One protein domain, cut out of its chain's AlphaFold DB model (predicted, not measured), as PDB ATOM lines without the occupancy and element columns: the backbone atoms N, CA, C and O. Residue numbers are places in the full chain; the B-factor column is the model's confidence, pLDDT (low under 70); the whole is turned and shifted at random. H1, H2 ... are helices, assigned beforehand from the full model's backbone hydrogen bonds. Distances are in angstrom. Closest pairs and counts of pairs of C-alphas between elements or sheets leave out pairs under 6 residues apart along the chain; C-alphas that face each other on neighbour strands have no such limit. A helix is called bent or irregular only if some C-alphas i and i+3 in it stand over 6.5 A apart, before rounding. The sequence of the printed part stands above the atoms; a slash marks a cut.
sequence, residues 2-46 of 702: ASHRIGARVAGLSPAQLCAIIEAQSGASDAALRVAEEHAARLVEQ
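What this domain is: This is residues 2 to 46 of the 702 residues of an uncharacterized protein of Emiliania huxleyi (UniProt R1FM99). The model is an open zigzag of three helices with few contacts between them: the longest, H3, runs beside H2 but with a gap between the two, the chain folding back at residues 26 to 29, and H1 sticks out with residues 2 to 9 from H2, its last residue coming close to H2. The printed part has 45 residues with three named helices, in the order H1, H2, H3 along the chain, and no named strand, and its class is all helix. It is loose, with a radius of gyration of the C-alphas of 11.9 A, and the C-alphas span 30 by 29 by 17 A along their three main axes.

Where its parts are: H3, the longest helix by residues, holds residues 30 to 45, 16 residues, and measures 22.9 A from first to last C-alpha. It runs from C-alpha 30 at (-8.264, -2.385, 14.523) to C-alpha 45 at (-30.675, -6.077, 11.678). H2 holds residues 15 to 25 and measures 15.3 A from first to last C-alpha. H1 holds residues 2 to 10, measures 12.9 A, and begins at C-alpha 2 at (-15.308, -28.256, 28.160). No helix is bent or irregular.

How they stand to each other: H3 touches no helix, but H2 and H3 are near each other: no pair of their C-alphas is within 8 A, and 8 pairs are within 10 A. The N-to-C direction of H3 is (-0.99, -0.15, -0.02) and that of H2 is (0.97, -0.21, -0.08). H1 and H2 are close but not clearly touching, with 1 pair of C-alphas within 8 A. Their closest C-alphas are those of Val 10 and Leu 18, 7.6 A apart. The lines of H1 and H2 stand at a steep tilt of 53 degrees, and the two helices run opposite ways, with 16.0 A from centre to centre. H1 and H3 are apart. In H2 and H3 every O i to N i+4 pair is within hydrogen-bond range, and in H1 4 of 5 are.

The domain as a whole: The two C-alphas farthest apart are those of Ala 2 and Glu 45, at 31.6 A. The printed part runs from residue 2 to residue 46 and has no cut. The links H1 to H2 and H2 to H3 are both tight, with 4 residues each. Residues 2 to 9, which belong to H1, stand free, and residues 24 to 31 and 41 to 46, of which 41 to 45 belong to H3, stand free too. The mean pLDDT of the printed part is 75.6, and it is under 70 at residues 2 to 5, 26 to 29 and 31.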
ATOM      1  N   ALA A   2     -15.853 -29.621  28.003       48.16
ATOM      2  CA  ALA A   2     -15.308 -28.256  28.160       48.16
ATOM      3  C   ALA A   2     -16.024 -27.156  27.338       48.16
ATOM      4  O   ALA A   2     -16.489 -26.181  27.921       48.16
ATOM      5  N   SER A   3     -16.195 -27.339  26.021       41.88
ATOM      6  CA  SER A   3     -16.854 -26.355  25.133       41.88
ATOM      7  C   SER A   3     -18.262 -25.944  25.615       41.88
ATOM      8  O   SER A   3     -18.571 -24.756  25.686       41.88
ATOM      9  N   HIS A   4     -19.065 -26.901  26.093       56.19
ATOM     10  CA  HIS A   4     -20.406 -26.651  26.642       56.19
ATOM     11  C   HIS A   4     -20.391 -25.771  27.910       56.19
ATOM     12  O   HIS A   4     -21.314 -24.995  28.142       56.19
ATOM     13  N   ARG A   5     -19.333 -25.853  28.734       65.44
ATOM     14  CA  ARG A   5     -19.178 -25.009  29.937       65.44
ATOM     15  C   ARG A   5     -18.704 -23.590  29.602       65.44
ATOM     16  O   ARG A   5     -18.940 -22.690  30.398       65.44
ATOM     17  N   ILE A   6     -18.060 -23.391  28.450       71.06
ATOM     18  CA  ILE A   6     -17.641 -22.068  27.966       71.06
ATOM     19  C   ILE A   6     -18.841 -21.342  27.345       71.06
ATOM     20  O   ILE A   6     -19.133 -20.223  27.751       71.06
ATOM     21  N   GLY A   7     -19.607 -21.999  26.465       71.81
ATOM     22  CA  GLY A   7     -20.816 -21.409  25.867       71.81
ATOM     23  C   GLY A   7     -21.834 -20.928  26.912       71.81
ATOM     24  O   GLY A   7     -22.314 -19.801  26.831       71.81
ATOM     25  N   ALA A   8     -22.074 -21.726  27.959       74.25
ATOM     26  CA  ALA A   8     -22.958 -21.351  29.067       74.25
ATOM     27  C   ALA A   8     -22.460 -20.151  29.901       74.25
ATOM     28  O   ALA A   8     -23.268 -19.478  30.532       74.25
ATOM     29  N   ARG A   9     -21.148 -19.873  29.914       75.00
ATOM     30  CA  ARG A   9     -20.565 -18.700  30.591       75.00
ATOM     31  C   ARG A   9     -20.607 -17.448  29.715       75.00
ATOM     32  O   ARG A   9     -20.819 -16.366  30.241       75.00
ATOM     33  N   VAL A  10     -20.454 -17.594  28.397       81.88
ATOM     34  CA  VAL A  10     -20.536 -16.475  27.443       81.88
ATOM     35  C   VAL A  10     -21.979 -15.979  27.277       81.88
ATOM     36  O   VAL A  10     -22.202 -14.777  27.197       81.88
ATOM     37  N   ALA A  11     -22.969 -16.878  27.313       80.19
ATOM     38  CA  ALA A  11     -24.390 -16.537  27.160       80.19
ATOM     39  C   ALA A  11     -24.995 -15.686  28.302       80.19
ATOM     40  O   ALA A  11     -26.125 -15.224  28.172       80.19
ATOM     41  N   GLY A  12     -24.279 -15.501  29.418       86.69
ATOM     42  CA  GLY A  12     -24.714 -14.685  30.559       86.69
ATOM     43  C   GLY A  12     -24.054 -13.305  30.656       86.69
ATOM     44  O   GLY A  12     -24.321 -12.586  31.616       86.69
ATOM     45  N   LEU A  13     -23.176 -12.945  29.716       89.38
ATOM     46  CA  LEU A  13     -22.453 -11.671  29.722       89.38
ATOM     47  C   LEU A  13     -23.230 -10.596  28.960       89.38
ATOM     48  O   LEU A  13     -23.808 -10.864  27.905       89.38
ATOM     49  N   SER A  14     -23.203  -9.361  29.460       90.12
ATOM     50  CA  SER A  14     -23.712  -8.219  28.698       90.12
ATOM     51  C   SER A  14     -22.813  -7.932  27.482       90.12
ATOM     52  O   SER A  14     -21.617  -8.243  27.523       90.12
ATOM     53  N   PRO A  15     -23.327  -7.295  26.410       86.56
ATOM     54  CA  PRO A  15     -22.514  -6.952  25.240       86.56
ATOM     55  C   PRO A  15     -21.241  -6.168  25.593       86.56
ATOM     56  O   PRO A  15     -20.175  -6.475  25.074       86.56
ATOM     57  N   ALA A  16     -21.322  -5.236  26.550       84.56
ATOM     58  CA  ALA A  16     -20.171  -4.466  27.027       84.56
ATOM     59  C   ALA A  16     -19.111  -5.335  27.735       84.56
ATOM     60  O   ALA A  16     -17.917  -5.134  27.531       84.56
ATOM     61  N   GLN A  17     -19.523  -6.330  28.529       89.81
ATOM     62  CA  GLN A  17     -18.596  -7.283  29.157       89.81
ATOM     63  C   GLN A  17     -17.947  -8.208  28.123       89.81
ATOM     64  O   GLN A  17     -16.777  -8.560  28.256       89.81
ATOM     65  N   LEU A  18     -18.692  -8.589  27.083       89.25
ATOM     66  CA  LEU A  18     -18.188  -9.415  25.990       89.25
ATOM     67  C   LEU A  18     -17.151  -8.635  25.157       89.25
ATOM     68  O   LEU A  18     -16.073  -9.169  24.897       89.25
ATOM     69  N   CYS A  19     -17.403  -7.354  24.851       85.88
ATOM     70  CA  CYS A  19     -16.411  -6.457  24.245       85.88
ATOM     71  C   CYS A  19     -15.165  -6.286  25.125       85.88
ATOM     72  O   CYS A  19     -14.064  -6.532  24.646       85.88
ATOM     73  N   ALA A  20     -15.318  -5.984  26.420       84.44
ATOM     74  CA  ALA A  20     -14.183  -5.819  27.334       84.44
ATOM     75  C   ALA A  20     -13.310  -7.086  27.447       84.44
ATOM     76  O   ALA A  20     -12.089  -6.998  27.566       84.44
ATOM     77  N   ILE A  21     -13.908  -8.282  27.370       86.00
ATOM     78  CA  ILE A  21     -13.161  -9.550  27.341       86.00
ATOM     79  C   ILE A  21     -12.455  -9.752  25.993       86.00
ATOM     80  O   ILE A  21     -11.323 -10.232  25.981       86.00
ATOM     81  N   ILE A  22     -13.071  -9.370  24.870       81.88
ATOM     82  CA  ILE A  22     -12.417  -9.391  23.552       81.88
ATOM     83  C   ILE A  22     -11.232  -8.414  23.527       81.88
ATOM     84  O   ILE A  22     -10.149  -8.805  23.102       81.88
ATOM     85  N   GLU A  23     -11.386  -7.192  24.032       82.12
ATOM     86  CA  GLU A  23     -10.319  -6.186  24.124       82.12
ATOM     87  C   GLU A  23      -9.177  -6.631  25.057       82.12
ATOM     88  O   GLU A  23      -8.004  -6.483  24.720       82.12
ATOM     89  N   ALA A  24      -9.494  -7.246  26.202       80.31
ATOM     90  CA  ALA A  24      -8.487  -7.717  27.155       80.31
ATOM     91  C   ALA A  24      -7.758  -9.002  26.712       80.31
ATOM     92  O   ALA A  24      -6.601  -9.210  27.073       80.31
ATOM     93  N   GLN A  25      -8.421  -9.893  25.964       75.44
ATOM     94  CA  GLN A  25      -7.820 -11.139  25.457       75.44
ATOM     95  C   GLN A  25      -7.146 -10.966  24.098       75.44
ATOM     96  O   GLN A  25      -6.218 -11.706  23.768       75.44
ATOM     97  N   SER A  26      -7.614 -10.016  23.292       57.22
ATOM     98  CA  SER A  26      -7.090  -9.769  21.961       57.22
ATOM     99  C   SER A  26      -6.421  -8.399  21.912       57.22
ATOM    100  O   SER A  26      -7.059  -7.362  21.772       57.22
ATOM    101  N   GLY A  27      -5.084  -8.412  21.927       55.22
ATOM    102  CA  GLY A  27      -4.266  -7.322  21.383       55.22
ATOM    103  C   GLY A  27      -4.418  -7.264  19.860       55.22
ATOM    104  O   GLY A  27      -3.449  -7.437  19.121       55.22
ATOM    105  N   ALA A  28      -5.661  -7.165  19.393       47.84
ATOM    106  CA  ALA A  28      -6.036  -7.316  18.009       47.84
ATOM    107  C   ALA A  28      -5.897  -5.994  17.263       47.84
ATOM    108  O   ALA A  28      -6.220  -4.920  17.762       47.84
ATOM    109  N   SER A  29      -5.438  -6.105  16.019       62.75
ATOM    110  CA  SER A  29      -5.480  -5.001  15.069       62.75
ATOM    111  C   SER A  29      -6.912  -4.484  14.921       62.75
ATOM    112  O   SER A  29      -7.850  -5.276  14.852       62.75
ATOM    113  N   ASP A  30      -7.043  -3.168  14.774       73.25
ATOM    114  CA  ASP A  30      -8.264  -2.385  14.523       73.25
ATOM    115  C   ASP A  30      -9.190  -2.993  13.434       73.25
ATOM    116  O   ASP A  30     -10.409  -2.850  13.454       73.25
ATOM    117  N   ALA A  31      -8.635  -3.785  12.509       67.56
ATOM    118  CA  ALA A  31      -9.408  -4.565  11.541       67.56
ATOM    119  C   ALA A  31     -10.330  -5.642  12.163       67.56
ATOM    120  O   ALA A  31     -11.387  -5.926  11.606       67.56
ATOM    121  N   ALA A  32      -9.951  -6.256  13.288       71.50
ATOM    122  CA  ALA A  32     -10.732  -7.309  13.941       71.50
ATOM    123  C   ALA A  32     -11.939  -6.751  14.707       71.50
ATOM    124  O   ALA A  32     -13.011  -7.353  14.658       71.50
ATOM    125  N   LEU A  33     -11.784  -5.586  15.351       78.06
ATOM    126  CA  LEU A  33     -12.888  -4.877  16.004       78.06
ATOM    127  C   LEU A  33     -13.966  -4.510  14.981       78.06
ATOM    128  O   LEU A  33     -15.117  -4.883  15.165       78.06
ATOM    129  N   ARG A  34     -13.586  -3.942  13.829       77.06
ATOM    130  CA  ARG A  34     -14.539  -3.620  12.750       77.06
ATOM    131  C   ARG A  34     -15.289  -4.842  12.203       77.06
ATOM    132  O   ARG A  34     -16.459  -4.730  11.858       77.06
ATOM    133  N   VAL A  35     -14.650  -6.015  12.133       84.50
ATOM    134  CA  VAL A  35     -15.323  -7.267  11.721       84.50
ATOM    135  C   VAL A  35     -16.293  -7.764  12.801       84.50
ATOM    136  O   VAL A  35     -17.367  -8.265  12.465       84.50
ATOM    137  N   ALA A  36     -15.950  -7.611  14.084       76.19
ATOM    138  CA  ALA A  36     -16.846  -7.930  15.195       76.19
ATOM    139  C   ALA A  36     -18.051  -6.972  15.251       76.19
ATOM    140  O   ALA A  36     -19.183  -7.431  15.403       76.19
ATOM    141  N   GLU A  37     -17.829  -5.672  15.047       83.75
ATOM    142  CA  GLU A  37     -18.872  -4.646  14.930       83.75
ATOM    143  C   GLU A  37     -19.792  -4.902  13.729       83.75
ATOM    144  O   GLU A  37     -21.012  -4.853  13.875       83.75
ATOM    145  N   GLU A  38     -19.247  -5.258  12.560       85.81
ATOM    146  CA  GLU A  38     -20.051  -5.618  11.385       85.81
ATOM    147  C   GLU A  38     -20.902  -6.878  11.636       85.81
ATOM    148  O   GLU A  38     -22.061  -6.939  11.220       85.81
ATOM    149  N   HIS A  39     -20.370  -7.878  12.350       83.19
ATOM    150  CA  HIS A  39     -21.151  -9.052  12.754       83.19
ATOM    151  C   HIS A  39     -22.243  -8.711  13.777       83.19
ATOM    152  O   HIS A  39     -23.367  -9.199  13.652       83.19
ATOM    153  N   ALA A  40     -21.947  -7.854  14.756       76.44
ATOM    154  CA  ALA A  40     -22.919  -7.398  15.745       76.44
ATOM    155  C   ALA A  40     -24.053  -6.585  15.093       76.44
ATOM    156  O   ALA A  40     -25.223  -6.841  15.372       76.44
ATOM    157  N   ALA A  41     -23.729  -5.680  14.164       81.44
ATOM    158  CA  ALA A  41     -24.714  -4.918  13.398       81.44
ATOM    159  C   ALA A  41     -25.644  -5.839  12.588       81.44
ATOM    160  O   ALA A  41     -26.865  -5.717  12.670       81.44
ATOM    161  N   ARG A  42     -25.088  -6.837  11.885       79.25
ATOM    162  CA  ARG A  42     -25.879  -7.824  11.124       79.25
ATOM    163  C   ARG A  42     -26.798  -8.679  12.005       79.25
ATOM    164  O   ARG A  42     -27.891  -9.028  11.566       79.25
ATOM    165  N   LEU A  43     -26.390  -8.996  13.237       76.50
ATOM    166  CA  LEU A  43     -27.227  -9.720  14.205       76.50
ATOM    167  C   LEU A  43     -28.391  -8.873  14.744       76.50
ATOM    168  O   LEU A  43     -29.444  -9.428  15.054       76.50
ATOM    169  N   VAL A  44     -28.221  -7.552  14.840       77.25
ATOM    170  CA  VAL A  44     -29.291  -6.619  15.237       77.25
ATOM    171  C   VAL A  44     -30.283  -6.379  14.094       77.25
ATOM    172  O   VAL A  44     -31.478  -6.239  14.348       77.25
ATOM    173  N   GLU A  45     -29.822  -6.366  12.840       71.81
ATOM    174  CA  GLU A  45     -30.675  -6.077  11.678       71.81
ATOM    175  C   GLU A  45     -31.502  -7.271  11.157       71.81
ATOM    176  O   GLU A  45     -32.503  -7.029  10.484       71.81
ATOM    177  N   GLN A  46     -31.131  -8.535  11.431       76.94
ATOM    178  CA  GLN A  46     -31.872  -9.726  10.950       76.94
ATOM    179  C   GLN A  46     -31.956 -10.891  11.971       76.94
ATOM    180  O   GLN A  46     -31.457 -11.993  11.705       76.94
TER     181      GLN A  46